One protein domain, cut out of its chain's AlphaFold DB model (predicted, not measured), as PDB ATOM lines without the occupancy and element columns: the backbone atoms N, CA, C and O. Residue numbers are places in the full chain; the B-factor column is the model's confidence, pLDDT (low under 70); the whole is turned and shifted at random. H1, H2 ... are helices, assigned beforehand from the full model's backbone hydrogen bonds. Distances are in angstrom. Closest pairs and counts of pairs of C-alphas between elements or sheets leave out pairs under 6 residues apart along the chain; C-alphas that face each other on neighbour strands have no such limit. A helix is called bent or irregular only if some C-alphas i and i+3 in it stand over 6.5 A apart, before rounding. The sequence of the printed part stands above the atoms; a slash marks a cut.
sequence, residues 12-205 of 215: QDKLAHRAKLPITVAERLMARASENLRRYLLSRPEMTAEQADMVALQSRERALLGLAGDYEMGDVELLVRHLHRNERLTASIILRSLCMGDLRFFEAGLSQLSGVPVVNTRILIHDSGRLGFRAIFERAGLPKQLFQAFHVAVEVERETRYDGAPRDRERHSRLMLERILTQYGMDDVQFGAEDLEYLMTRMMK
ATOM      1  N   GLN A  12     -54.855  62.830  45.018       53.09
ATOM      2  CA  GLN A  12     -54.859  61.589  45.792       53.09
ATOM      3  C   GLN A  12     -56.252  60.952  45.793       53.09
ATOM      4  O   GLN A  12     -56.372  59.766  45.501       53.09
ATOM      5  N   ASP A  13     -57.298  61.753  45.993       42.84
ATOM      6  CA  ASP A  13     -58.691  61.311  46.007       42.84
ATOM      7  C   ASP A  13     -59.131  60.753  44.640       42.84
ATOM      8  O   ASP A  13     -59.682  59.658  44.544       42.84
ATOM      9  N   LYS A  14     -58.765  61.411  43.531       49.62
ATOM     10  CA  LYS A  14     -59.061  60.906  42.173       49.62
ATOM     11  C   LYS A  14     -58.263  59.657  41.777       49.62
ATOM     12  O   LYS A  14     -58.740  58.876  40.952       49.62
ATOM     13  N   LEU A  15     -57.064  59.457  42.333       49.97
ATOM     14  CA  LEU A  15     -56.284  58.224  42.168       49.97
ATOM     15  C   LEU A  15     -56.825  57.086  43.045       49.97
ATOM     16  O   LEU A  15     -56.831  55.943  42.594       49.97
ATOM     17  N   ALA A  16     -57.312  57.400  44.248       45.75
ATOM     18  CA  ALA A  16     -57.924  56.451  45.177       45.75
ATOM     19  C   ALA A  16     -59.266  55.898  44.664       45.75
ATOM     20  O   ALA A  16     -59.596  54.746  44.932       45.75
ATOM     21  N   HIS A  17     -60.006  56.680  43.871       45.16
ATOM     22  CA  HIS A  17     -61.303  56.287  43.307       45.16
ATOM     23  C   HIS A  17     -61.228  55.562  41.946       45.16
ATOM     24  O   HIS A  17     -62.263  55.192  41.386       45.16
ATOM     25  N   ARG A  18     -60.031  55.323  41.386       51.25
ATOM     26  CA  ARG A  18     -59.870  54.461  40.201       51.25
ATOM     27  C   ARG A  18     -59.672  53.007  40.629       51.25
ATOM     28  O   ARG A  18     -58.699  52.689  41.299       51.25
ATOM     29  N   ALA A  19     -60.514  52.102  40.124       56.47
ATOM     30  CA  ALA A  19     -60.381  50.656  40.355       56.47
ATOM     31  C   ALA A  19     -59.044  50.056  39.855       56.47
ATOM     32  O   ALA A  19     -58.636  48.995  40.318       56.47
ATOM     33  N   LYS A  20     -58.344  50.737  38.931       67.69
ATOM     34  CA  LYS A  20     -56.982  50.407  38.482       67.69
ATOM     35  C   LYS A  20     -56.066  51.625  38.605       67.69
ATOM     36  O   LYS A  20     -56.358  52.692  38.056       67.69
ATOM     37  N   LEU A  21     -54.934  51.448  39.287       77.81
ATOM     38  CA  LEU A  21     -53.860  52.442  39.344       77.81
ATOM     39  C   LEU A  21     -53.345  52.749  37.926       77.81
ATOM     40  O   LEU A  21     -53.260  51.836  37.109       77.81
ATOM     41  N   PRO A  22     -52.954  53.995  37.602       85.31
ATOM     42  CA  PRO A  22     -52.247  54.261  36.353       85.31
ATOM     43  C   PRO A  22     -50.974  53.412  36.262       85.31
ATOM     44  O   PRO A  22     -50.221  53.321  37.234       85.31
ATOM     45  N   ILE A  23     -50.691  52.846  35.086       86.25
ATOM     46  CA  ILE A  23     -49.583  51.895  34.898       86.25
ATOM     47  C   ILE A  23     -48.220  52.469  35.314       86.25
ATOM     48  O   ILE A  23     -47.385  51.767  35.877       86.25
ATOM     49  N   THR A  24     -48.010  53.772  35.120       87.31
ATOM     50  CA  THR A  24     -46.779  54.472  35.518       87.31
ATOM     51  C   THR A  24     -46.668  54.662  37.032       87.31
ATOM     52  O   THR A  24     -45.565  54.731  37.564       87.31
ATOM     53  N   VAL A  25     -47.791  54.728  37.752       88.06
ATOM     54  CA  VAL A  25     -47.806  54.780  39.221       88.06
ATOM     55  C   VAL A  25     -47.510  53.398  39.789       88.06
ATOM     56  O   VAL A  25     -46.647  53.274  40.656       88.06
ATOM     57  N   ALA A  26     -48.172  52.363  39.267       86.81
ATOM     58  CA  ALA A  26     -47.904  50.979  39.640       86.81
ATOM     59  C   ALA A  26     -46.433  50.602  39.378       86.81
ATOM     60  O   ALA A  26     -45.774  50.051  40.259       86.81
ATOM     61  N   GLU A  27     -45.879  51.003  38.229       89.81
ATOM     62  CA  GLU A  27     -44.461  50.810  37.919       89.81
ATOM     63  C   GLU A  27     -43.538  51.480  38.947       89.81
ATOM     64  O   GLU A  27     -42.591  50.842  39.414       89.81
ATOM     65  N   ARG A  28     -43.824  52.726  39.356       89.44
ATOM     66  CA  ARG A  28     -43.005  53.453  40.344       89.44
ATOM     67  C   ARG A  28     -43.041  52.795  41.720       89.44
ATOM     68  O   ARG A  28     -42.022  52.763  42.411       89.44
ATOM     69  N   LEU A  29     -44.193  52.258  42.123       89.75
ATOM     70  CA  LEU A  29     -44.317  51.491  43.365       89.75
ATOM     71  C   LEU A  29     -43.468  50.217  43.307       89.75
ATOM     72  O   LEU A  29     -42.707  49.954  44.237       89.75
ATOM     73  N   MET A  30     -43.530  49.477  42.194       90.06
ATOM     74  CA  MET A  30     -42.684  48.300  41.971       90.06
ATOM     75  C   MET A  30     -41.198  48.671  41.971       90.06
ATOM     76  O   MET A  30     -40.400  47.990  42.606       90.06
ATOM     77  N   ALA A  31     -40.826  49.789  41.342       89.25
ATOM     78  CA  ALA A  31     -39.457  50.295  41.337       89.25
ATOM     79  C   ALA A  31     -38.928  50.534  42.754       89.25
ATOM     80  O   ALA A  31     -37.836  50.089  43.100       89.25
ATOM     81  N   ARG A  32     -39.733  51.200  43.589       92.06
ATOM     82  CA  ARG A  32     -39.391  51.476  44.986       92.06
ATOM     83  C   ARG A  32     -39.300  50.193  45.811       92.06
ATOM     84  O   ARG A  32     -38.402  50.074  46.638       92.06
ATOM     85  N   ALA A  33     -40.203  49.238  45.590       92.38
ATOM     86  CA  ALA A  33     -40.165  47.942  46.259       92.38
ATOM     87  C   ALA A  33     -38.892  47.156  45.896       92.38
ATOM     88  O   ALA A  33     -38.211  46.657  46.789       92.38
ATOM     89  N   SER A  34     -38.519  47.117  44.614       92.31
ATOM     90  CA  SER A  34     -37.281  46.481  44.151       92.31
ATOM     91  C   SER A  34     -36.029  47.165  44.698       92.31
ATOM     92  O   SER A  34     -35.095  46.477  45.093       92.31
ATOM     93  N   GLU A  35     -36.013  48.497  44.807       92.75
ATOM     94  CA  GLU A  35     -34.891  49.219  45.427       92.75
ATOM     95  C   GLU A  35     -34.782  48.940  46.935       92.75
ATOM     96  O   GLU A  35     -33.689  48.865  47.496       92.75
ATOM     97  N   ASN A  36     -35.910  48.758  47.624       94.44
ATOM     98  CA  ASN A  36     -35.896  48.337  49.024       94.44
ATOM     99  C   ASN A  36     -35.352  46.911  49.173       94.44
ATOM    100  O   ASN A  36     -34.542  46.665  50.065       94.44
ATOM    101  N   LEU A  37     -35.763  45.994  48.289       93.62
ATOM    102  CA  LEU A  37     -35.234  44.631  48.245       93.62
ATOM    103  C   LEU A  37     -33.720  44.645  48.023       93.62
ATOM    104  O   LEU A  37     -32.990  44.028  48.792       93.62
ATOM    105  N   ARG A  38     -33.244  45.409  47.036       95.31
ATOM    106  CA  ARG A  38     -31.819  45.606  46.758       95.31
ATOM    107  C   ARG A  38     -31.050  46.051  48.002       95.31
ATOM    108  O   ARG A  38     -30.075  45.416  48.385       95.31
ATOM    109  N   ARG A  39     -31.515  47.112  48.673       95.50
ATOM    110  CA  ARG A  39     -30.883  47.636  49.897       95.50
ATOM    111  C   ARG A  39     -30.851  46.613  51.025       95.50
ATOM    112  O   ARG A  39     -29.859  46.516  51.740       95.50
ATOM    113  N   TYR A  40     -31.919  45.839  51.173       95.06
ATOM    114  CA  TYR A  40     -31.966  44.758  52.147       95.06
ATOM    115  C   TYR A  40     -30.966  43.643  51.812       95.06
ATOM    116  O   TYR A  40     -30.253  43.192  52.704       95.06
ATOM    117  N   LEU A  41     -30.859  43.239  50.545       94.50
ATOM    118  CA  LEU A  41     -29.886  42.242  50.095       94.50
ATOM    119  C   LEU A  41     -28.450  42.722  50.333       94.50
ATOM    120  O   LEU A  41     -27.659  41.975  50.890       94.50
ATOM    121  N   LEU A  42     -28.144  43.988  50.042       95.69
ATOM    122  CA  LEU A  42     -26.836  44.600  50.322       95.69
ATOM    123  C   LEU A  42     -26.465  44.646  51.811       95.69
ATOM    124  O   LEU A  42     -25.288  44.745  52.143       95.69
ATOM    125  N   SER A  43     -27.443  44.588  52.722       95.38
ATOM    126  CA  SER A  43     -27.172  44.495  54.165       95.38
ATOM    127  C   SER A  43     -26.753  43.091  54.621       95.38
ATOM    128  O   SER A  43     -26.402  42.912  55.788       95.38
ATOM    129  N   ARG A  44     -26.807  42.089  53.733       94.44
ATOM    130  CA  ARG A  44     -26.439  40.705  54.035       94.44
ATOM    131  C   ARG A  44     -24.952  40.477  53.751       94.44
ATOM    132  O   ARG A  44     -24.516  40.784  52.645       94.44
ATOM    133  N   PRO A  45     -24.178  39.926  54.706       90.75
ATOM    134  CA  PRO A  45     -22.743  39.696  54.525       90.75
ATOM    135  C   PRO A  45     -22.393  38.806  53.327       90.75
ATOM    136  O   PRO A  45     -21.315  38.937  52.758       90.75
ATOM    137  N   GLU A  46     -23.290  37.894  52.952       92.94
ATOM    138  CA  GLU A  46     -23.075  36.902  51.897       92.94
ATOM    139  C   GLU A  46     -23.368  37.436  50.486       92.94
ATOM    140  O   GLU A  46     -23.195  36.708  49.511       92.94
ATOM    141  N   MET A  47     -23.849  38.676  50.366       93.50
ATOM    142  CA  MET A  47     -24.385  39.220  49.122       93.50
ATOM    143  C   MET A  47     -23.445  40.252  48.502       93.50
ATOM    144  O   MET A  47     -23.094  41.252  49.128       93.50
ATOM    145  N   THR A  48     -23.092  40.059  47.231       95.31
ATOM    146  CA  THR A  48     -22.359  41.079  46.472       95.31
ATOM    147  C   THR A  48     -23.304  42.135  45.898       95.31
ATOM    148  O   THR A  48     -24.505  41.906  45.726       95.31
ATOM    149  N   ALA A  49     -22.761  43.308  45.560       92.31
ATOM    150  CA  ALA A  49     -23.550  44.360  44.922       92.31
ATOM    151  C   ALA A  49     -24.136  43.921  43.575       92.31
ATOM    152  O   ALA A  49     -25.310  44.156  43.313       92.31
ATOM    153  N   GLU A  50     -23.349  43.201  42.780       91.81
ATOM    154  CA  GLU A  50     -23.777  42.650  41.495       91.81
ATOM    155  C   GLU A  50     -24.954  41.675  41.648       91.81
ATOM    156  O   GLU A  50     -25.948  41.781  40.930       91.81
ATOM    157  N   GLN A  51     -24.900  40.773  42.635       91.12
ATOM    158  CA  GLN A  51     -25.995  39.839  42.912       91.12
ATOM    159  C   GLN A  51     -27.262  40.566  43.385       91.12
ATOM    160  O   GLN A  51     -28.365  40.251  42.935       91.12
ATOM    161  N   ALA A  52     -27.123  41.560  44.267       92.25
ATOM    162  CA  ALA A  52     -28.255  42.351  44.742       92.25
ATOM    163  C   ALA A  52     -28.916  43.154  43.606       92.25
ATOM    164  O   ALA A  52     -30.148  43.192  43.519       92.25
ATOM    165  N   ASP A  53     -28.111  43.761  42.730       90.50
ATOM    166  CA  ASP A  53     -28.570  44.504  41.553       90.50
ATOM    167  C   ASP A  53     -29.321  43.583  40.584       90.50
ATOM    168  O   ASP A  53     -30.437  43.902  40.162       90.50
ATOM    169  N   MET A  54     -28.755  42.407  40.303       88.62
ATOM    170  CA  MET A  54     -29.353  41.386  39.442       88.62
ATOM    171  C   MET A  54     -30.712  40.915  39.976       88.62
ATOM    172  O   MET A  54     -31.715  40.977  39.260       88.62
ATOM    173  N   VAL A  55     -30.799  40.520  41.252       90.69
ATOM    174  CA  VAL A  55     -32.061  40.054  41.860       90.69
ATOM    175  C   VAL A  55     -33.122  41.155  41.856       90.69
ATOM    176  O   VAL A  55     -34.298  40.895  41.568       90.69
ATOM    177  N   ALA A  56     -32.733  42.397  42.153       90.94
ATOM    178  CA  ALA A  56     -33.649  43.530  42.145       90.94
ATOM    179  C   ALA A  56     -34.176  43.831  40.735       90.94
ATOM    180  O   ALA A  56     -35.385  44.030  40.567       90.94
ATOM    181  N   LEU A  57     -33.298  43.814  39.725       89.06
ATOM    182  CA  LEU A  57     -33.655  43.983  38.319       89.06
ATOM    183  C   LEU A  57     -34.633  42.896  37.866       89.06
ATOM    184  O   LEU A  57     -35.726  43.217  37.395       89.06
ATOM    185  N   GLN A  58     -34.290  41.625  38.079       87.31
ATOM    186  CA  GLN A  58     -35.122  40.487  37.687       87.31
ATOM    187  C   GLN A  58     -36.498  40.525  38.353       87.31
ATOM    188  O   GLN A  58     -37.519  40.342  37.689       87.31
ATOM    189  N   SER A  59     -36.547  40.799  39.661       88.50
ATOM    190  CA  SER A  59     -37.802  40.892  40.417       88.50
ATOM    191  C   SER A  59     -38.712  41.989  39.862       88.50
ATOM    192  O   SER A  59     -39.920  41.796  39.720       88.50
ATOM    193  N   ARG A  60     -38.124  43.131  39.492       89.31
ATOM    194  CA  ARG A  60     -38.837  44.275  38.923       89.31
ATOM    195  C   ARG A  60     -39.402  43.972  37.541       89.31
ATOM    196  O   ARG A  60     -40.571  44.243  37.292       89.31
ATOM    197  N   GLU A  61     -38.582  43.412  36.654       89.44
ATOM    198  CA  GLU A  61     -39.003  43.045  35.297       89.44
ATOM    199  C   GLU A  61     -40.118  41.992  35.338       89.44
ATOM    200  O   GLU A  61     -41.131  42.138  34.657       89.44
ATOM    201  N   ARG A  62     -39.983  40.983  36.213       84.38
ATOM    202  CA  ARG A  62     -41.006  39.953  36.466       84.38
ATOM    203  C   ARG A  62     -42.335  40.562  36.918       84.38
ATOM    204  O   ARG A  62     -43.384  40.179  36.401       84.38
ATOM    205  N   ALA A  63     -42.299  41.503  37.862       85.00
ATOM    206  CA  ALA A  63     -43.497  42.182  38.351       85.00
ATOM    207  C   ALA A  63     -44.155  43.047  37.262       85.00
ATOM    208  O   ALA A  63     -45.379  43.038  37.120       85.00
ATOM    209  N   LEU A  64     -43.352  43.746  36.456       85.50
ATOM    210  CA  LEU A  64     -43.861  44.644  35.423       85.50
ATOM    211  C   LEU A  64     -44.545  43.905  34.271       85.50
ATOM    212  O   LEU A  64     -45.609  44.323  33.817       85.50
ATOM    213  N   LEU A  65     -43.965  42.795  33.815       81.75
ATOM    214  CA  LEU A  65     -44.549  41.984  32.743       81.75
ATOM    215  C   LEU A  65     -45.877  41.343  33.161       81.75
ATOM    216  O   LEU A  65     -46.762  41.177  32.327       81.75
ATOM    217  N   GLY A  66     -46.046  41.033  34.450       75.00
ATOM    218  CA  GLY A  66     -47.336  40.601  34.992       75.00
ATOM    219  C   GLY A  66     -48.403  41.700  34.969       75.00
ATOM    220  O   GLY A  66     -49.581  41.395  34.839       75.00
ATOM    221  N   LEU A  67     -47.997  42.969  35.061       74.88
ATOM    222  CA  LEU A  67     -48.896  44.123  35.104       74.88
ATOM    223  C   LEU A  67     -49.365  44.560  33.710       74.88
ATOM    224  O   LEU A  67     -50.526  44.917  33.541       74.88
ATOM    225  N   ALA A  68     -48.468  44.562  32.716       69.50
ATOM    226  CA  ALA A  68     -48.711  45.163  31.399       69.50
ATOM    227  C   ALA A  68     -49.902  44.552  30.640       69.50
ATOM    228  O   ALA A  68     -50.534  45.227  29.822       69.50
ATOM    229  N   GLY A  69     -50.255  43.299  30.939       68.00
ATOM    230  CA  GLY A  69     -51.359  42.627  30.270       68.00
ATOM    231  C   GLY A  69     -52.730  43.254  30.510       68.00
ATOM    232  O   GLY A  69     -53.575  43.218  29.619       68.00
ATOM    233  N   ASP A  70     -52.913  43.920  31.644       71.00
ATOM    234  CA  ASP A  70     -54.203  44.449  32.087       71.00
ATOM    235  C   ASP A  70     -54.540  45.849  31.559       71.00
ATOM    236  O   ASP A  70     -55.565  46.420  31.956       71.00
ATOM    237  N   TYR A  71     -53.675  46.411  30.712       79.69
ATOM    238  CA  TYR A  71     -53.748  47.794  30.253       79.69
ATOM    239  C   TYR A  71     -53.922  47.900  28.735       79.69
ATOM    240  O   TYR A  71     -53.603  46.982  27.968       79.69
ATOM    241  N   GLU A  72     -54.434  49.056  28.314       83.06
ATOM    242  CA  GLU A  72     -54.658  49.415  26.914       83.06
ATOM    243  C   GLU A  72     -53.358  49.837  26.214       83.06
ATOM    244  O   GLU A  72     -52.362  50.179  26.853       83.06
ATOM    245  N   MET A  73     -53.367  49.872  24.877       80.81
ATOM    246  CA  MET A  73     -52.176  50.224  24.081       80.81
ATOM    247  C   MET A  73     -51.570  51.582  24.480       80.81
ATOM    248  O   MET A  73     -50.357  51.699  24.641       80.81
ATOM    249  N   GLY A  74     -52.408  52.606  24.684       84.25
ATOM    250  CA  GLY A  74     -51.934  53.943  25.060       84.25
ATOM    251  C   GLY A  74     -51.225  53.975  26.420       84.25
ATOM    252  O   GLY A  74     -50.244  54.701  26.595       84.25
ATOM    253  N   ASP A  75     -51.669  53.144  27.365       87.12
ATOM    254  CA  ASP A  75     -51.019  52.983  28.665       87.12
ATOM    255  C   ASP A  75     -49.665  52.276  28.517       87.12
ATOM    256  O   ASP A  75     -48.677  52.700  29.118       87.12
ATOM    257  N   VAL A  76     -49.584  51.249  27.666       89.31
ATOM    258  CA  VAL A  76     -48.329  50.542  27.371       89.31
ATOM    259  C   VAL A  76     -47.289  51.489  26.762       89.31
ATOM    260  O   VAL A  76     -46.142  51.502  27.204       89.31
ATOM    261  N   GLU A  77     -47.670  52.358  25.823       91.38
ATOM    262  CA  GLU A  77     -46.753  53.366  25.266       91.38
ATOM    263  C   GLU A  77     -46.289  54.392  26.311       91.38
ATOM    264  O   GLU A  77     -45.146  54.864  26.281       91.38
ATOM    265  N   LEU A  78     -47.164  54.775  27.248       91.50
ATOM    266  CA  LEU A  78     -46.788  55.631  28.376       91.50
ATOM    267  C   LEU A  78     -45.804  54.922  29.311       91.50
ATOM    268  O   LEU A  78     -44.834  55.550  29.749       91.50
ATOM    269  N   LEU A  79     -46.026  53.634  29.582       91.69
ATOM    270  CA  LEU A  79     -45.132  52.800  30.376       91.69
ATOM    271  C   LEU A  79     -43.761  52.669  29.710       91.69
ATOM    272  O   LEU A  79     -42.754  52.954  30.349       91.69
ATOM    273  N   VAL A  80     -43.702  52.306  28.430       94.94
ATOM    274  CA  VAL A  80     -42.441  52.156  27.691       94.94
ATOM    275  C   VAL A  80     -41.647  53.464  27.688       94.94
ATOM    276  O   VAL A  80     -40.459  53.473  28.009       94.94
ATOM    277  N   ARG A  81     -42.308  54.602  27.432       94.88
ATOM    278  CA  ARG A  81     -41.678  55.929  27.544       94.88
ATOM    279  C   ARG A  81     -41.190  56.235  28.955       94.88
ATOM    280  O   ARG A  81     -40.229  56.985  29.117       94.88
ATOM    281  N   HIS A  82     -41.892  55.759  29.980       93.12
ATOM    282  CA  HIS A  82     -41.475  55.921  31.369       93.12
ATOM    283  C   HIS A  82     -40.238  55.071  31.675       93.12
ATOM    284  O   HIS A  82     -39.266  55.601  32.201       93.12
ATOM    285  N   LEU A  83     -40.228  53.799  31.282       94.25
ATOM    286  CA  LEU A  83     -39.083  52.904  31.452       94.25
ATOM    287  C   LEU A  83     -37.846  53.438  30.736       94.25
ATOM    288  O   LEU A  83     -36.784  53.514  31.342       94.25
ATOM    289  N   HIS A  84     -37.993  53.867  29.482       96.12
ATOM    290  CA  HIS A  84     -36.889  54.405  28.693       96.12
ATOM    291  C   HIS A  84     -36.265  55.642  29.348       96.12
ATOM    292  O   HIS A  84     -35.053  55.709  29.509       96.12
ATOM    293  N   ARG A  85     -37.091  56.597  29.800       95.50
ATOM    294  CA  ARG A  85     -36.616  57.812  30.488       95.50
ATOM    295  C   ARG A  85     -35.876  57.538  31.795       95.50
ATOM    296  O   ARG A  85     -35.103  58.383  32.219       95.50
ATOM    297  N   ASN A  86     -36.148  56.404  32.432       91.50
ATOM    298  CA  ASN A  86     -35.499  56.000  33.673       91.50
ATOM    299  C   ASN A  86     -34.403  54.943  33.447       91.50
ATOM    300  O   ASN A  86     -34.005  54.316  34.420       91.50
ATOM    301  N   GLU A  87     -33.970  54.697  32.202       91.75
ATOM    302  CA  GLU A  87     -32.945  53.691  31.856       91.75
ATOM    303  C   GLU A  87     -33.317  52.259  32.292       91.75
ATOM    304  O   GLU A  87     -32.489  51.437  32.675       91.75
ATOM    305  N   ARG A  88     -34.615  51.950  32.246       92.44
ATOM    306  CA  ARG A  88     -35.204  50.676  32.695       92.44
ATOM    307  C   ARG A  88     -35.872  49.883  31.577       92.44
ATOM    308  O   ARG A  88     -36.478  48.850  31.845       92.44
ATOM    309  N   LEU A  89     -35.791  50.369  30.340       95.00
ATOM    310  CA  LEU A  89     -36.237  49.641  29.158       95.00
ATOM    311  C   LEU A  89     -35.071  48.791  28.636       95.00
ATOM    312  O   LEU A  89     -34.251  49.264  27.856       95.00
ATOM    313  N   THR A  90     -34.974  47.558  29.124       93.69
ATOM    314  CA  THR A  90     -33.876  46.627  28.837       93.69
ATOM    315  C   THR A  90     -34.190  45.708  27.653       93.69
ATOM    316  O   THR A  90     -35.345  45.514  27.273       93.69
ATOM    317  N   ALA A  91     -33.164  45.083  27.073       94.12
ATOM    318  CA  ALA A  91     -33.374  44.056  26.053       94.12
ATOM    319  C   ALA A  91     -34.135  42.836  26.612       94.12
ATOM    320  O   ALA A  91     -35.007  42.300  25.931       94.12
ATOM    321  N   SER A  92     -33.858  42.444  27.862       92.50
ATOM    322  CA  SER A  92     -34.510  41.317  28.541       92.50
ATOM    323  C   SER A  92     -36.010  41.545  28.717       92.50
ATOM    324  O   SER A  92     -36.797  40.659  28.391       92.50
ATOM    325  N   ILE A  93     -36.451  42.728  29.170       92.94
ATOM    326  CA  ILE A  93     -37.889  42.975  29.353       92.94
ATOM    327  C   ILE A  93     -38.648  42.980  28.020       92.94
ATOM    328  O   ILE A  93     -39.760  42.460  27.956       92.94
ATOM    329  N   ILE A  94     -38.030  43.496  26.952       95.19
ATOM    330  CA  ILE A  94     -38.602  43.501  25.598       95.19
ATOM    331  C   ILE A  94     -38.664  42.074  25.023       95.19
ATOM    332  O   ILE A  94     -39.667  41.694  24.420       95.19
ATOM    333  N   LEU A  95     -37.625  41.255  25.225       94.00
ATOM    334  CA  LEU A  95     -37.622  39.856  24.781       94.00
ATOM    335  C   LEU A  95     -38.689  39.050  25.520       94.00
ATOM    336  O   LEU A  95     -39.524  38.389  24.909       94.00
ATOM    337  N   ARG A  96     -38.705  39.153  26.850       92.69
ATOM    338  CA  ARG A  96     -39.658  38.437  27.698       92.69
ATOM    339  C   ARG A  96     -41.100  38.849  27.419       92.69
ATOM    340  O   ARG A  96     -41.970  37.989  27.497       92.69
ATOM    341  N   SER A  97     -41.377  40.115  27.093       92.94
ATOM    342  CA  SER A  97     -42.733  40.527  26.706       92.94
ATOM    343  C   SER A  97     -43.176  39.834  25.420       92.94
ATOM    344  O   SER A  97     -44.284  39.306  25.373       92.94
ATOM    345  N   LEU A  98     -42.294  39.766  24.416       93.69
ATOM    346  CA  LEU A  98     -42.558  39.073  23.157       93.69
ATOM    347  C   LEU A  98     -42.779  37.570  23.378       93.69
ATOM    348  O   LEU A  98     -43.769  37.028  22.901       93.69
ATOM    349  N   CYS A  99     -41.929  36.904  24.165       92.25
ATOM    350  CA  CYS A  99     -42.097  35.477  24.468       92.25
ATOM    351  C   CYS A  99     -43.381  35.166  25.258       92.25
ATOM    352  O   CYS A  99     -43.849  34.033  25.251       92.25
ATOM    353  N   MET A 100     -43.946  36.160  25.946       89.19
ATOM    354  CA  MET A 100     -45.240  36.071  26.630       89.19
ATOM    355  C   MET A 100     -46.420  36.476  25.724       89.19
ATOM    356  O   MET A 100     -47.540  36.595  26.213       89.19
ATOM    357  N   GLY A 101     -46.188  36.739  24.434       88.88
ATOM    358  CA  GLY A 101     -47.219  37.168  23.484       88.88
ATOM    359  C   GLY A 101     -47.696  38.616  23.667       88.88
ATOM    360  O   GLY A 101     -48.716  39.007  23.100       88.88
ATOM    361  N   ASP A 102     -46.994  39.446  24.451       89.50
ATOM    362  CA  ASP A 102     -47.298  40.878  24.562       89.50
ATOM    363  C   ASP A 102     -46.599  41.671  23.448       89.50
ATOM    364  O   ASP A 102     -45.604  42.379  23.658       89.50
ATOM    365  N   LEU A 103     -47.151  41.548  22.238       89.81
ATOM    366  CA  LEU A 103     -46.703  42.302  21.069       89.81
ATOM    367  C   LEU A 103     -46.777  43.814  21.279       89.81
ATOM    368  O   LEU A 103     -45.931  44.546  20.779       89.81
ATOM    369  N   ARG A 104     -47.767  44.296  22.036       91.06
ATOM    370  CA  ARG A 104     -47.980  45.733  22.251       91.06
ATOM    371  C   ARG A 104     -46.780  46.354  22.954       91.06
ATOM    372  O   ARG A 104     -46.286  47.393  22.518       91.06
ATOM    373  N   PHE A 105     -46.292  45.706  24.013       93.31
ATOM    374  CA  PHE A 105     -45.089  46.150  24.712       93.31
ATOM    375  C   PHE A 105     -43.845  46.016  23.830       93.31
ATOM    376  O   PHE A 105     -43.032  46.938  23.788       93.31
ATOM    377  N   PHE A 106     -43.716  44.905  23.098       95.19
ATOM    378  CA  PHE A 106     -42.592  44.668  22.192       95.19
ATOM    379  C   PHE A 106     -42.479  45.748  21.102       95.19
ATOM    380  O   PHE A 106     -41.440  46.394  20.969       95.19
ATOM    381  N   GLU A 107     -43.563  45.999  20.368       95.31
ATOM    382  CA  GLU A 107     -43.643  46.994  19.295       95.31
ATOM    383  C   GLU A 107     -43.409  48.413  19.821       95.31
ATOM    384  O   GLU A 107     -42.657  49.181  19.220       95.31
ATOM    385  N   ALA A 108     -44.017  48.763  20.961       95.69
ATOM    386  CA  ALA A 108     -43.802  50.057  21.598       95.69
ATOM    387  C   ALA A 108     -42.347  50.216  22.064       95.69
ATOM    388  O   ALA A 108     -41.753  51.273  21.861       95.69
ATOM    389  N   GLY A 109     -41.755  49.171  22.652       96.62
ATOM    390  CA  GLY A 109     -40.358  49.141  23.086       96.62
ATOM    391  C   GLY A 109     -39.392  49.348  21.923       96.62
ATOM    392  O   GLY A 109     -38.523  50.218  21.984       96.62
ATOM    393  N   LEU A 110     -39.588  48.606  20.833       97.00
ATOM    394  CA  LEU A 110     -38.752  48.705  19.641       97.00
ATOM    395  C   LEU A 110     -38.918  50.059  18.939       97.00
ATOM    396  O   LEU A 110     -37.934  50.655  18.500       97.00
ATOM    397  N   SER A 111     -40.142  50.587  18.898       97.56
ATOM    398  CA  SER A 111     -40.442  51.933  18.405       97.56
ATOM    399  C   SER A 111     -39.717  53.004  19.224       97.56
ATOM    400  O   SER A 111     -39.044  53.866  18.661       97.56
ATOM    401  N   GLN A 112     -39.790  52.909  20.556       98.00
ATOM    402  CA  GLN A 112     -39.150  53.844  21.476       98.00
ATOM    403  C   GLN A 112     -37.622  53.837  21.352       98.00
ATOM    404  O   GLN A 112     -37.022  54.910  21.349       98.00
ATOM    405  N   LEU A 113     -36.999  52.658  21.246       97.81
ATOM    406  CA  LEU A 113     -35.543  52.527  21.131       97.81
ATOM    407  C   LEU A 113     -35.018  52.923  19.745       97.81
ATOM    408  O   LEU A 113     -33.977  53.560  19.636       97.81
ATOM    409  N   SER A 114     -35.737  52.573  18.676       97.12
ATOM    410  CA  SER A 114     -35.319  52.886  17.299       97.12
ATOM    411  C   SER A 114     -35.672  54.313  16.854       97.12
ATOM    412  O   SER A 114     -35.190  54.784  15.817       97.12
ATOM    413  N   GLY A 115     -36.557  54.994  17.588       96.94
ATOM    414  CA  GLY A 115     -37.134  56.282  17.196       96.94
ATOM    415  C   GLY A 115     -38.042  56.203  15.961       96.94
ATOM    416  O   GLY A 115     -38.348  57.232  15.359       96.94
ATOM    417  N   VAL A 116     -38.446  55.002  15.539       97.00
ATOM    418  CA  VAL A 116     -39.361  54.784  14.411       97.00
ATOM    419  C   VAL A 116     -40.799  54.794  14.939       97.00
ATOM    420  O   VAL A 116     -41.067  54.101  15.918       97.00
ATOM    421  N   PRO A 117     -41.757  55.512  14.318       95.81
ATOM    422  CA  PRO A 117     -43.153  55.510  14.760       95.81
ATOM    423  C   PRO A 117     -43.731  54.093  14.887       95.81
ATOM    424  O   PRO A 117     -43.446  53.238  14.048       95.81
ATOM    425  N   VAL A 118     -44.566  53.840  15.901       93.31
ATOM    426  CA  VAL A 118     -45.071  52.486  16.219       93.31
ATOM    427  C   VAL A 118     -45.779  51.815  15.037       93.31
ATOM    428  O   VAL A 118     -45.605  50.623  14.807       93.31
ATOM    429  N   VAL A 119     -46.495  52.588  14.217       93.38
ATOM    430  CA  VAL A 119     -47.156  52.091  12.999       93.38
ATOM    431  C   VAL A 119     -46.141  51.547  11.990       93.38
ATOM    432  O   VAL A 119     -46.325  50.459  11.456       93.38
ATOM    433  N   ASN A 120     -45.033  52.255  11.773       95.12
ATOM    434  CA  ASN A 120     -43.979  51.812  10.859       95.12
ATOM    435  C   ASN A 120     -43.182  50.647  11.456       95.12
ATOM    436  O   ASN A 120     -42.801  49.728  10.741       95.12
ATOM    437  N   THR A 121     -42.973  50.666  12.774       95.38
ATOM    438  CA  THR A 121     -42.353  49.565  13.521       95.38
ATOM    439  C   THR A 121     -43.123  48.263  13.321       95.38
ATOM    440  O   THR A 121     -42.518  47.250  12.987       95.38
ATOM    441  N   ARG A 122     -44.459  48.302  13.419       93.88
ATOM    442  CA  ARG A 122     -45.336  47.156  13.130       93.88
ATOM    443  C   ARG A 122     -45.157  46.629  11.718       93.88
ATOM    444  O   ARG A 122     -44.997  45.429  11.544       93.88
ATOM    445  N   ILE A 123     -45.153  47.519  10.726       93.38
ATOM    446  CA  ILE A 123     -44.949  47.126   9.327       93.38
ATOM    447  C   ILE A 123     -43.609  46.404   9.179       93.38
ATOM    448  O   ILE A 123     -43.570  45.337   8.590       93.38
ATOM    449  N   LEU A 124     -42.530  46.930   9.761       93.19
ATOM    450  CA  LEU A 124     -41.197  46.322   9.674       93.19
ATOM    451  C   LEU A 124     -41.088  44.984  10.420       93.19
ATOM    452  O   LEU A 124     -40.368  44.101   9.962       93.19
ATOM    453  N   ILE A 125     -41.778  44.837  11.556       92.19
ATOM    454  CA  ILE A 125     -41.829  43.584  12.325       92.19
ATOM    455  C   ILE A 125     -42.618  42.517  11.571       92.19
ATOM    456  O   ILE A 125     -42.201  41.365  11.568       92.19
ATOM    457  N   HIS A 126     -43.742  42.880  10.950       87.81
ATOM    458  CA  HIS A 126     -44.682  41.951  10.309       87.81
ATOM    459  C   HIS A 126     -44.473  41.795   8.798       87.81
ATOM    460  O   HIS A 126     -45.148  40.985   8.165       87.81
ATOM    461  N   ASP A 127     -43.524  42.531   8.218       84.50
ATOM    462  CA  ASP A 127     -43.117  42.356   6.827       84.50
ATOM    463  C   ASP A 127     -42.645  40.912   6.596       84.50
ATOM    464  O   ASP A 127     -41.942  40.310   7.417       84.50
ATOM    465  N   SER A 128     -43.048  40.335   5.467       67.75
ATOM    466  CA  SER A 128     -42.757  38.942   5.116       67.75
ATOM    467  C   SER A 128     -41.257  38.706   4.882       67.75
ATOM    468  O   SER A 128     -40.796  37.566   4.885       67.75
ATOM    469  N   GLY A 129     -40.477  39.774   4.682       72.00
ATOM    470  CA  GLY A 129     -39.023  39.726   4.553       72.00
ATOM    471  C   GLY A 129     -38.272  39.883   5.882       72.00
ATOM    472  O   GLY A 129     -38.577  40.742   6.703       72.00
ATOM    473  N   ARG A 130     -37.169  39.140   6.050       72.12
ATOM    474  CA  ARG A 130     -36.281  39.238   7.233       72.12
ATOM    475  C   ARG A 130     -35.541  40.580   7.358       72.12
ATOM    476  O   ARG A 130     -34.985  40.886   8.413       72.12
ATOM    477  N   LEU A 131     -35.478  41.363   6.278       86.25
ATOM    478  CA  LEU A 131     -34.693  42.600   6.214       86.25
ATOM    479  C   LEU A 131     -35.329  43.739   7.015       86.25
ATOM    480  O   LEU A 131     -34.599  44.474   7.679       86.25
ATOM    481  N   GLY A 132     -36.661  43.859   6.992       90.75
ATOM    482  CA  GLY A 132     -37.385  44.900   7.724       90.75
ATOM    483  C   GLY A 132     -37.153  44.782   9.226       90.75
ATOM    484  O   GLY A 132     -36.672  45.727   9.859       90.75
ATOM    485  N   PHE A 133     -37.385  43.584   9.769       93.88
ATOM    486  CA  PHE A 133     -37.203  43.328  11.192       93.88
ATOM    487  C   PHE A 133     -35.743  43.499  11.636       93.88
ATOM    488  O   PHE A 133     -35.462  44.147  12.645       93.88
ATOM    489  N   ARG A 134     -34.788  42.994  10.844       94.06
ATOM    490  CA  ARG A 134     -33.360  43.170  11.132       94.06
ATOM    491  C   ARG A 134     -32.948  44.640  11.170       94.06
ATOM    492  O   ARG A 134     -32.246  45.043  12.094       94.06
ATOM    493  N   ALA A 135     -33.398  45.442  10.207       93.75
ATOM    494  CA  ALA A 135     -33.044  46.856  10.133       93.75
ATOM    495  C   ALA A 135     -33.529  47.637  11.363       93.75
ATOM    496  O   ALA A 135     -32.777  48.436  11.925       93.75
ATOM    497  N   ILE A 136     -34.765  47.396  11.816       95.81
ATOM    498  CA  ILE A 136     -35.284  48.076  13.007       95.81
ATOM    499  C   ILE A 136     -34.651  47.560  14.305       95.81
ATOM    500  O   ILE A 136     -34.404  48.360  15.204       95.81
ATOM    501  N   PHE A 137     -34.319  46.268  14.388       95.44
ATOM    502  CA  PHE A 137     -33.602  45.696  15.529       95.44
ATOM    503  C   PHE A 137     -32.216  46.328  15.703       95.44
ATOM    504  O   PHE A 137     -31.861  46.768  16.796       95.44
ATOM    505  N   GLU A 138     -31.450  46.429  14.612       95.12
ATOM    506  CA  GLU A 138     -30.136  47.078  14.619       95.12
ATOM    507  C   GLU A 138     -30.256  48.572  14.960       95.12
ATOM    508  O   GLU A 138     -29.472  49.090  15.757       95.12
ATOM    509  N   ARG A 139     -31.281  49.257  14.433       96.50
ATOM    510  CA  ARG A 139     -31.562  50.666  14.751       96.50
ATOM    511  C   ARG A 139     -31.954  50.887  16.214       96.50
ATOM    512  O   ARG A 139     -31.644  51.940  16.758       96.50
ATOM    513  N   ALA A 140     -32.622  49.922  16.842       96.75
ATOM    514  CA  ALA A 140     -32.985  49.971  18.257       96.75
ATOM    515  C   ALA A 140     -31.779  49.810  19.202       96.75
ATOM    516  O   ALA A 140     -31.936  49.950  20.412       96.75
ATOM    517  N   GLY A 141     -30.584  49.500  18.682       95.62
ATOM    518  CA  GLY A 141     -29.376  49.355  19.498       95.62
ATOM    519  C   GLY A 141     -29.403  48.145  20.434       95.62
ATOM    520  O   GLY A 141     -28.639  48.098  21.396       95.62
ATOM    521  N   LEU A 142     -30.275  47.168  20.173       94.50
ATOM    522  CA  LEU A 142     -30.346  45.940  20.959       94.50
ATOM    523  C   LEU A 142     -29.109  45.053  20.707       94.50
ATOM    524  O   LEU A 142     -28.536  45.082  19.610       94.50
ATOM    525  N   PRO A 143     -28.685  44.232  21.688       93.06
ATOM    526  CA  PRO A 143     -27.542  43.337  21.524       93.06
ATOM    527  C   PRO A 143     -27.731  42.378  20.342       93.06
ATOM    528  O   PRO A 143     -28.697  41.616  20.291       93.06
ATOM    529  N   LYS A 144     -26.784  42.383  19.396       91.12
ATOM    530  CA  LYS A 144     -26.857  41.588  18.152       91.12
ATOM    531  C   LYS A 144     -26.982  40.087  18.406       91.12
ATOM    532  O   LYS A 144     -27.612  39.384  17.624       91.12
ATOM    533  N   GLN A 145     -26.403  39.612  19.504       89.81
ATOM    534  CA  GLN A 145     -26.435  38.218  19.940       89.81
ATOM    535  C   GLN A 145     -27.866  37.743  20.229       89.81
ATOM    536  O   GLN A 145     -28.182  36.583  19.996       89.81
ATOM    537  N   LEU A 146     -28.752  38.649  20.656       90.69
ATOM    538  CA  LEU A 146     -30.148  38.328  20.948       90.69
ATOM    539  C   LEU A 146     -31.030  38.295  19.693       90.69
ATOM    540  O   LEU A 146     -32.173  37.855  19.776       90.69
ATOM    541  N   PHE A 147     -30.535  38.727  18.526       91.75
ATOM    542  CA  PHE A 147     -31.360  38.844  17.320       91.75
ATOM    543  C   PHE A 147     -32.076  37.536  16.960       91.75
ATOM    544  O   PHE A 147     -33.255  37.571  16.617       91.75
ATOM    545  N   GLN A 148     -31.400  36.386  17.073       89.69
ATOM    546  CA  GLN A 148     -32.026  35.095  16.761       89.69
ATOM    547  C   GLN A 148     -33.156  34.749  17.732       89.69
ATOM    548  O   GLN A 148     -34.211  34.315  17.283       89.69
ATOM    549  N   ALA A 149     -32.983  35.008  19.031       90.94
ATOM    550  CA  ALA A 149     -34.028  34.787  20.031       90.94
ATOM    551  C   ALA A 149     -35.278  35.632  19.738       90.94
ATOM    552  O   ALA A 149     -36.401  35.132  19.757       90.94
ATOM    553  N   PHE A 150     -35.075  36.904  19.390       93.31
ATOM    554  CA  PHE A 150     -36.154  37.796  18.973       93.31
ATOM    555  C   PHE A 150     -36.832  37.343  17.679       93.31
ATOM    556  O   PHE A 150     -38.056  37.332  17.600       93.31
ATOM    557  N   HIS A 151     -36.048  36.963  16.671       91.19
ATOM    558  CA  HIS A 151     -36.562  36.498  15.388       91.19
ATOM    559  C   HIS A 151     -37.417  35.243  15.550       91.19
ATOM    560  O   HIS A 151     -38.535  35.202  15.050       91.19
ATOM    561  N   VAL A 152     -36.922  34.246  16.283       90.25
ATOM    562  CA  VAL A 152     -37.675  33.028  16.608       90.25
ATOM    563  C   VAL A 152     -38.985  33.370  17.306       90.25
ATOM    564  O   VAL A 152     -40.038  32.891  16.898       90.25
ATOM    565  N   ALA A 153     -38.954  34.247  18.310       92.31
ATOM    566  CA  ALA A 153     -40.165  34.615  19.028       92.31
ATOM    567  C   ALA A 153     -41.189  35.360  18.143       92.31
ATOM    568  O   ALA A 153     -42.383  35.132  18.304       92.31
ATOM    569  N   VAL A 154     -40.753  36.185  17.178       92.62
ATOM    570  CA  VAL A 154     -41.649  36.801  16.175       92.62
ATOM    571  C   VAL A 154     -42.258  35.749  15.244       92.62
ATOM    572  O   VAL A 154     -43.455  35.797  14.975       92.62
ATOM    573  N   GLU A 155     -41.472  34.784  14.761       90.19
ATOM    574  CA  GLU A 155     -41.993  33.722  13.890       90.19
ATOM    575  C   GLU A 155     -43.015  32.842  14.622       90.19
ATOM    576  O   GLU A 155     -44.095  32.577  14.097       90.19
ATOM    577  N   VAL A 156     -42.728  32.468  15.871       91.38
ATOM    578  CA  VAL A 156     -43.672  31.722  16.712       91.38
ATOM    579  C   VAL A 156     -44.953  32.528  16.951       91.38
ATOM    580  O   VAL A 156     -46.044  31.960  16.896       91.38
ATOM    581  N   GLU A 157     -44.851  33.839  17.177       91.06
ATOM    582  CA  GLU A 157     -46.023  34.705  17.336       91.06
ATOM    583  C   GLU A 157     -46.902  34.696  16.079       91.06
ATOM    584  O   GLU A 157     -48.096  34.428  16.172       91.06
ATOM    585  N   ARG A 158     -46.313  34.838  14.888       88.25
ATOM    586  CA  ARG A 158     -47.055  34.812  13.613       88.25
ATOM    587  C   ARG A 158     -47.828  33.510  13.391       88.25
ATOM    588  O   ARG A 158     -48.897  33.507  12.770       88.25
ATOM    589  N   GLU A 159     -47.285  32.396  13.873       86.94
ATOM    590  CA  GLU A 159     -47.897  31.071  13.771       86.94
ATOM    591  C   GLU A 159     -48.938  30.787  14.862       86.94
ATOM    592  O   GLU A 159     -49.749  29.868  14.716       86.94
ATOM    593  N   THR A 160     -48.920  31.540  15.962       84.50
ATOM    594  CA  THR A 160     -49.795  31.318  17.114       84.50
ATOM    595  C   THR A 160     -50.882  32.381  17.154       84.50
ATOM    596  O   THR A 160     -50.647  33.565  17.345       84.50
ATOM    597  N   ARG A 161     -52.134  31.962  16.971       78.88
ATOM    598  CA  ARG A 161     -53.278  32.880  16.980       78.88
ATOM    599  C   ARG A 161     -54.099  32.713  18.244       78.88
ATOM    600  O   ARG A 161     -54.196  31.615  18.783       78.88
ATOM    601  N   TYR A 162     -54.700  33.817  18.667       81.00
ATOM    602  CA  TYR A 162     -55.777  33.834  19.648       81.00
ATOM    603  C   TYR A 162     -56.966  33.023  19.113       81.00
ATOM    604  O   TYR A 162     -57.373  33.205  17.961       81.00
ATOM    605  N   ASP A 163     -57.489  32.111  19.929       80.19
ATOM    606  CA  ASP A 163     -58.602  31.218  19.579       80.19
ATOM    607  C   ASP A 163     -59.964  31.697  20.135       80.19
ATOM    608  O   ASP A 163     -61.012  31.159  19.775       80.19
ATOM    609  N   GLY A 164     -59.961  32.726  20.989       80.62
ATOM    610  CA  GLY A 164     -61.129  33.329  21.630       80.62
ATOM    611  C   GLY A 164     -61.742  32.531  22.789       80.62
ATOM    612  O   GLY A 164     -62.704  33.002  23.399       80.62
ATOM    613  N   ALA A 165     -61.229  31.345  23.128       84.25
ATOM    614  CA  ALA A 165     -61.787  30.507  24.193       84.25
ATOM    615  C   ALA A 165     -61.348  30.976  25.605       84.25
ATOM    616  O   ALA A 165     -60.347  31.676  25.748       84.25
ATOM    617  N   PRO A 166     -62.032  30.603  26.704       82.00
ATOM    618  CA  PRO A 166     -61.787  31.177  28.041       82.00
ATOM    619  C   PRO A 166     -60.328  31.067  28.496       82.00
ATOM    620  O   PRO A 166     -59.809  29.968  28.465       82.00
ATOM    621  N   ARG A 167     -59.668  32.137  28.965       80.88
ATOM    622  CA  ARG A 167     -58.204  32.167  29.242       80.88
ATOM    623  C   ARG A 167     -57.308  32.077  27.986       80.88
ATOM    624  O   ARG A 167     -56.161  31.649  28.078       80.88
ATOM    625  N   ASP A 168     -57.802  32.520  26.826       83.19
ATOM    626  CA  ASP A 168     -57.061  32.550  25.549       83.19
ATOM    627  C   ASP A 168     -55.662  33.154  25.685       83.19
ATOM    628  O   ASP A 168     -54.672  32.534  25.322       83.19
ATOM    629  N   ARG A 169     -55.544  34.310  26.345       83.38
ATOM    630  CA  ARG A 169     -54.249  34.969  26.543       83.38
ATOM    631  C   ARG A 169     -53.235  34.119  27.312       83.38
ATOM    632  O   ARG A 169     -52.053  34.115  26.972       83.38
ATOM    633  N   GLU A 170     -53.676  33.418  28.352       86.19
ATOM    634  CA  GLU A 170     -52.800  32.567  29.163       86.19
ATOM    635  C   GLU A 170     -52.380  31.318  28.386       86.19
ATOM    636  O   GLU A 170     -51.203  30.954  28.409       86.19
ATOM    637  N   ARG A 171     -53.312  30.710  27.638       87.25
ATOM    638  CA  ARG A 171     -53.008  29.597  26.729       87.25
ATOM    639  C   ARG A 171     -52.062  30.014  25.610       87.25
ATOM    640  O   ARG A 171     -51.100  29.302  25.346       87.25
ATOM    641  N   HIS A 172     -52.301  31.165  24.990       88.62
ATOM    642  CA  HIS A 172     -51.449  31.724  23.949       88.62
ATOM    643  C   HIS A 172     -50.035  31.971  24.484       88.62
ATOM    644  O   HIS A 172     -49.068  31.489  23.904       88.62
ATOM    645  N   SER A 173     -49.914  32.613  25.653       89.94
ATOM    646  CA  SER A 173     -48.622  32.802  26.330       89.94
ATOM    647  C   SER A 173     -47.918  31.467  26.578       89.94
ATOM    648  O   SER A 173     -46.715  31.348  26.380       89.94
ATOM    649  N   ARG A 174     -48.658  30.440  27.007       90.69
ATOM    650  CA  ARG A 174     -48.085  29.116  27.254       90.69
ATOM    651  C   ARG A 174     -47.584  28.470  25.965       90.69
ATOM    652  O   ARG A 174     -46.466  27.972  25.950       90.69
ATOM    653  N   LEU A 175     -48.381  28.518  24.901       90.44
ATOM    654  CA  LEU A 175     -48.024  27.968  23.597       90.44
ATOM    655  C   LEU A 175     -46.791  28.665  23.006       90.44
ATOM    656  O   LEU A 175     -45.904  27.993  22.483       90.44
ATOM    657  N   MET A 176     -46.716  29.995  23.138       92.62
ATOM    658  CA  MET A 176     -45.536  30.792  22.788       92.62
ATOM    659  C   MET A 176     -44.289  30.268  23.508       92.62
ATOM    660  O   MET A 176     -43.295  29.938  22.862       92.62
ATOM    661  N   LEU A 177     -44.353  30.131  24.838       92.44
ATOM    662  CA  LEU A 177     -43.233  29.638  25.643       92.44
ATOM    663  C   LEU A 177     -42.837  28.204  25.280       92.44
ATOM    664  O   LEU A 177     -41.651  27.936  25.117       92.44
ATOM    665  N   GLU A 178     -43.802  27.295  25.123       91.38
ATOM    666  CA  GLU A 178     -43.544  25.897  24.756       91.38
ATOM    667  C   GLU A 178     -42.819  25.804  23.405       91.38
ATOM    668  O   GLU A 178     -41.811  25.103  23.291       91.38
ATOM    669  N   ARG A 179     -43.267  26.559  22.394       90.56
ATOM    670  CA  ARG A 179     -42.633  26.574  21.067       90.56
ATOM    671  C   ARG A 179     -41.240  27.195  21.091       90.56
ATOM    672  O   ARG A 179     -40.319  26.606  20.533       90.56
ATOM    673  N   ILE A 180     -41.068  28.331  21.767       90.69
ATOM    674  CA  ILE A 180     -39.767  29.008  21.882       90.69
ATOM    675  C   ILE A 180     -38.754  28.118  22.613       90.69
ATOM    676  O   ILE A 180     -37.628  27.964  22.145       90.69
ATOM    677  N   LEU A 181     -39.149  27.490  23.726       88.12
ATOM    678  CA  LEU A 181     -38.280  26.585  24.487       88.12
ATOM    679  C   LEU A 181     -37.960  25.298  23.714       88.12
ATOM    680  O   LEU A 181     -36.854  24.776  23.836       88.12
ATOM    681  N   THR A 182     -38.893  24.807  22.890       86.88
ATOM    682  CA  THR A 182     -38.639  23.661  22.004       86.88
ATOM    683  C   THR A 182     -37.610  24.016  20.932       86.88
ATOM    684  O   THR A 182     -36.643  23.282  20.762       86.88
ATOM    685  N   GLN A 183     -37.771  25.158  20.256       79.94
ATOM    686  CA  GLN A 183     -36.818  25.616  19.238       79.94
ATOM    687  C   GLN A 183     -35.443  25.927  19.842       79.94
ATOM    688  O   GLN A 183     -34.428  25.580  19.250       79.94
ATOM    689  N   TYR A 184     -35.385  26.460  21.067       72.69
ATOM    690  CA  TYR A 184     -34.125  26.623  21.802       72.69
ATOM    691  C   TYR A 184     -33.392  25.297  22.055       72.69
ATOM    692  O   TYR A 184     -32.169  25.250  22.024       72.69
ATOM    693  N   GLY A 185     -34.125  24.209  22.307       65.25
ATOM    694  CA  GLY A 185     -33.527  22.884  22.478       65.25
ATOM    695  C   GLY A 185     -33.051  22.233  21.173       65.25
ATOM    696  O   GLY A 185     -32.349  21.224  21.237       65.25
ATOM    697  N   MET A 186     -33.448  22.768  20.012       61.81
ATOM    698  CA  MET A 186     -33.208  22.175  18.690       61.81
ATOM    699  C   MET A 186     -32.260  23.002  17.801       61.81
ATOM    700  O   MET A 186     -31.583  22.411  16.963       61.81
ATOM    701  N   ASP A 187     -32.178  24.322  18.003       61.62
ATOM    702  CA  ASP A 187     -31.367  25.271  17.226       61.62
ATOM    703  C   ASP A 187     -30.278  25.953  18.089       61.62
ATOM    704  O   ASP A 187     -30.424  26.074  19.303       61.62
ATOM    705  N   ASP A 188     -29.219  26.504  17.471       64.56
ATOM    706  CA  ASP A 188     -28.158  27.314  18.127       64.56
ATOM    707  C   ASP A 188     -28.646  28.721  18.575       64.56
ATOM    708  O   ASP A 188     -27.950  29.739  18.453       64.56
ATOM    709  N   VAL A 189     -29.883  28.832  19.059       70.06
ATOM    710  CA  VAL A 189     -30.445  30.093  19.558       70.06
ATOM    711  C   VAL A 189     -29.830  30.396  20.919       70.06
ATOM    712  O   VAL A 189     -29.869  29.568  21.816       70.06
ATOM    713  N   GLN A 190     -29.284  31.597  21.114       74.06
ATOM    714  CA  GLN A 190     -28.718  32.005  22.401       74.06
ATOM    715  C   GLN A 190     -29.733  32.821  23.208       74.06
ATOM    716  O   GLN A 190     -30.094  33.932  22.818       74.06
ATOM    717  N   PHE A 191     -30.149  32.295  24.362       78.88
ATOM    718  CA  PHE A 191     -30.817  33.062  25.417       78.88
ATOM    719  C   PHE A 191     -29.845  33.284  26.574       78.88
ATOM    720  O   PHE A 191     -29.017  32.425  26.881       78.88
ATOM    721  N   GLY A 192     -29.965  34.424  27.254       81.50
ATOM    722  CA  GLY A 192     -29.329  34.581  28.558       81.50
ATOM    723  C   GLY A 192     -29.917  33.574  29.552       81.50
ATOM    724  O   GLY A 192     -31.118  33.302  29.516       81.50
ATOM    725  N   ALA A 193     -29.094  33.046  30.463       82.88
ATOM    726  CA  ALA A 193     -29.544  32.082  31.476       82.88
ATOM    727  C   ALA A 193     -30.749  32.601  32.287       82.88
ATOM    728  O   ALA A 193     -31.685  31.857  32.569       82.88
ATOM    729  N   GLU A 194     -30.762  33.900  32.586       84.56
ATOM    730  CA  GLU A 194     -31.835  34.563  33.329       84.56
ATOM    731  C   GLU A 194     -33.154  34.644  32.549       84.56
ATOM    732  O   GLU A 194     -34.238  34.515  33.125       84.56
ATOM    733  N   ASP A 195     -33.070  34.865  31.234       87.19
ATOM    734  CA  ASP A 195     -34.241  34.862  30.363       87.19
ATOM    735  C   ASP A 195     -34.814  33.451  30.286       87.19
ATOM    736  O   ASP A 195     -36.010  33.275  30.500       87.19
ATOM    737  N   LEU A 196     -33.966  32.437  30.098       87.19
ATOM    738  CA  LEU A 196     -34.394  31.040  30.089       87.19
ATOM    739  C   LEU A 196     -35.082  30.641  31.405       87.19
ATOM    740  O   LEU A 196     -36.191  30.104  31.384       87.19
ATOM    741  N   GLU A 197     -34.477  30.962  32.551       88.06
ATOM    742  CA  GLU A 197     -35.055  30.692  33.874       88.06
ATOM    743  C   GLU A 197     -36.421  31.375  34.044       88.06
ATOM    744  O   GLU A 197     -37.380  30.767  34.538       88.06
ATOM    745  N   TYR A 198     -36.538  32.633  33.604       88.12
ATOM    746  CA  TYR A 198     -37.810  33.349  33.602       88.12
ATOM    747  C   TYR A 198     -38.861  32.625  32.756       88.12
ATOM    748  O   TYR A 198     -39.962  32.376  33.253       88.12
ATOM    749  N   LEU A 199     -38.537  32.280  31.505       89.88
ATOM    750  CA  LEU A 199     -39.468  31.645  30.569       89.88
ATOM    751  C   LEU A 199     -39.953  30.291  31.103       89.88
ATOM    752  O   LEU A 199     -41.159  30.041  31.127       89.88
ATOM    753  N   MET A 200     -39.049  29.466  31.641       89.38
ATOM    754  CA  MET A 200     -39.397  28.190  32.274       89.38
ATOM    755  C   MET A 200     -40.298  28.389  33.499       89.38
ATOM    756  O   MET A 200     -41.343  27.746  33.625       89.38
ATOM    757  N   THR A 201     -39.943  29.325  34.384       89.44
ATOM    758  CA  THR A 201     -40.736  29.635  35.584       89.44
ATOM    759  C   THR A 201     -42.133  30.135  35.228       89.44
ATOM    760  O   THR A 201     -43.107  29.787  35.898       89.44
ATOM    761  N   ARG A 202     -42.261  30.956  34.180       88.75
ATOM    762  CA  ARG A 202     -43.560  31.439  33.698       88.75
ATOM    763  C   ARG A 202     -44.383  30.322  33.075       88.75
ATOM    764  O   ARG A 202     -45.559  30.225  33.406       88.75
ATOM    765  N   MET A 203     -43.780  29.462  32.257       89.75
ATOM    766  CA  MET A 203     -44.469  28.325  31.638       89.75
ATOM    767  C   MET A 203     -45.094  27.399  32.692       89.75
ATOM    768  O   MET A 203     -46.237  26.977  32.535       89.75
ATOM    769  N   MET A 204     -44.391  27.144  33.802       87.56
ATOM    770  CA  MET A 204     -44.908  26.320  34.905       87.56
ATOM    771  C   MET A 204     -46.117  26.932  35.630       87.56
ATOM    772  O   MET A 204     -46.898  26.194  36.220       87.56
ATOM    773  N   LYS A 205     -46.280  28.260  35.598       85.62
ATOM    774  CA  LYS A 205     -47.389  28.973  36.258       85.62
ATOM    775  C   LYS A 205     -48.614  29.166  35.367       85.62
ATOM    776  O   LYS A 205     -49.644  29.606  35.864       85.62
TER     777      LYS A 205
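AT A GLANCE: This is residues 12 to 205 of the 215 residues of an uncharacterized protein of Rhodospirillaceae bacterium LM-1 (UniProt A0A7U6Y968). A short helix, H5, is the core of an all-helix body, with H3, H6, H9, H10 and H11 packed round it. The long hairpin of H2 and H3 makes one side, H4 lies between H2 and H6, the hairpin of H7 and H8 packs on H6 at another side, and the small H1 lies off by itself, touching no helix. The 194 printed residues have eleven named helices, H1 to H11 in order, and no named strand. The whole is compact, with a radius of gyration of the C-alphas of 17.3 A and spans of 49 by 44 by 37 A.

IN THESE COORDINATES: H1 is residues 12 to 16, beginning at C-alpha 12 (-54.859, 61.589, 45.792). H2, residues 23 to 42, is 28.4 A long and H3, residues 49 to 68, is 28.6 A. H4 is residues 73 to 85, H5 residues 91 to 99, from C-alpha 91 (-33.374, 44.056, 26.053), and H6 residues 103 to 114. H7 is residues 118 to 126 and H8 residues 130 to 139. H9, residues 144 to 159, is 23.9 A long and irregular: C-alphas 145 and 148 are 7.1 A apart. H10, residues 168 to 186, is 26.9 A long, and H11, residues 193 to 205, ends at C-alpha 205 (-47.389, 28.973, 36.258).

HOW THE PARTS SIT: H5 is the hub, touching five helices. It forms a hairpin with H6, at a shallow tilt of 29 degrees, the closest C-alphas being those of Ile 94 and Phe 106, 5.4 A apart. H9 touches H5 with residues 149 to 154 alone, the same way at 18 degrees, C-alphas 99 and 153 being closest at 5.8 A. H10, with residues 173 to 180 alone, comes to 6.0 A at Cys 99 and Met 176. H11, with residues 195 to 199 alone, comes to 6.7 A at Ser 92 and Asp 195. H3 touches H5 with residues 61 to 65 alone, closest at Glu 61 and Ile 93, 6.0 A between C-alphas. H2 and H3 are a hairpin at 23 degrees, with C-alphas 34 and 56 closest at 5.1 A. H4 touches H6, C-alphas 77 and 108 being closest at 5.8 A. H7 and H8 are a hairpin at a steep tilt of 44 degrees, closest at C-alphas 124 and 132, 4.5 A. H1 and H2 are apart. Every O i to N i+4 pair is within hydrogen-bond range in H1 to H8 and H10, against 10 of 12 in H9 and 8 of 9 in H11.

THE WHOLE: The C-alphas of Asp 13 and Met 186, the two farthest apart, are 54.1 A apart. The printed part has no cut and no long link. The mean pLDDT of the printed part is 87.0; residues 12 to 20, 68 to 69, 128 and 185 to 188 are under 70.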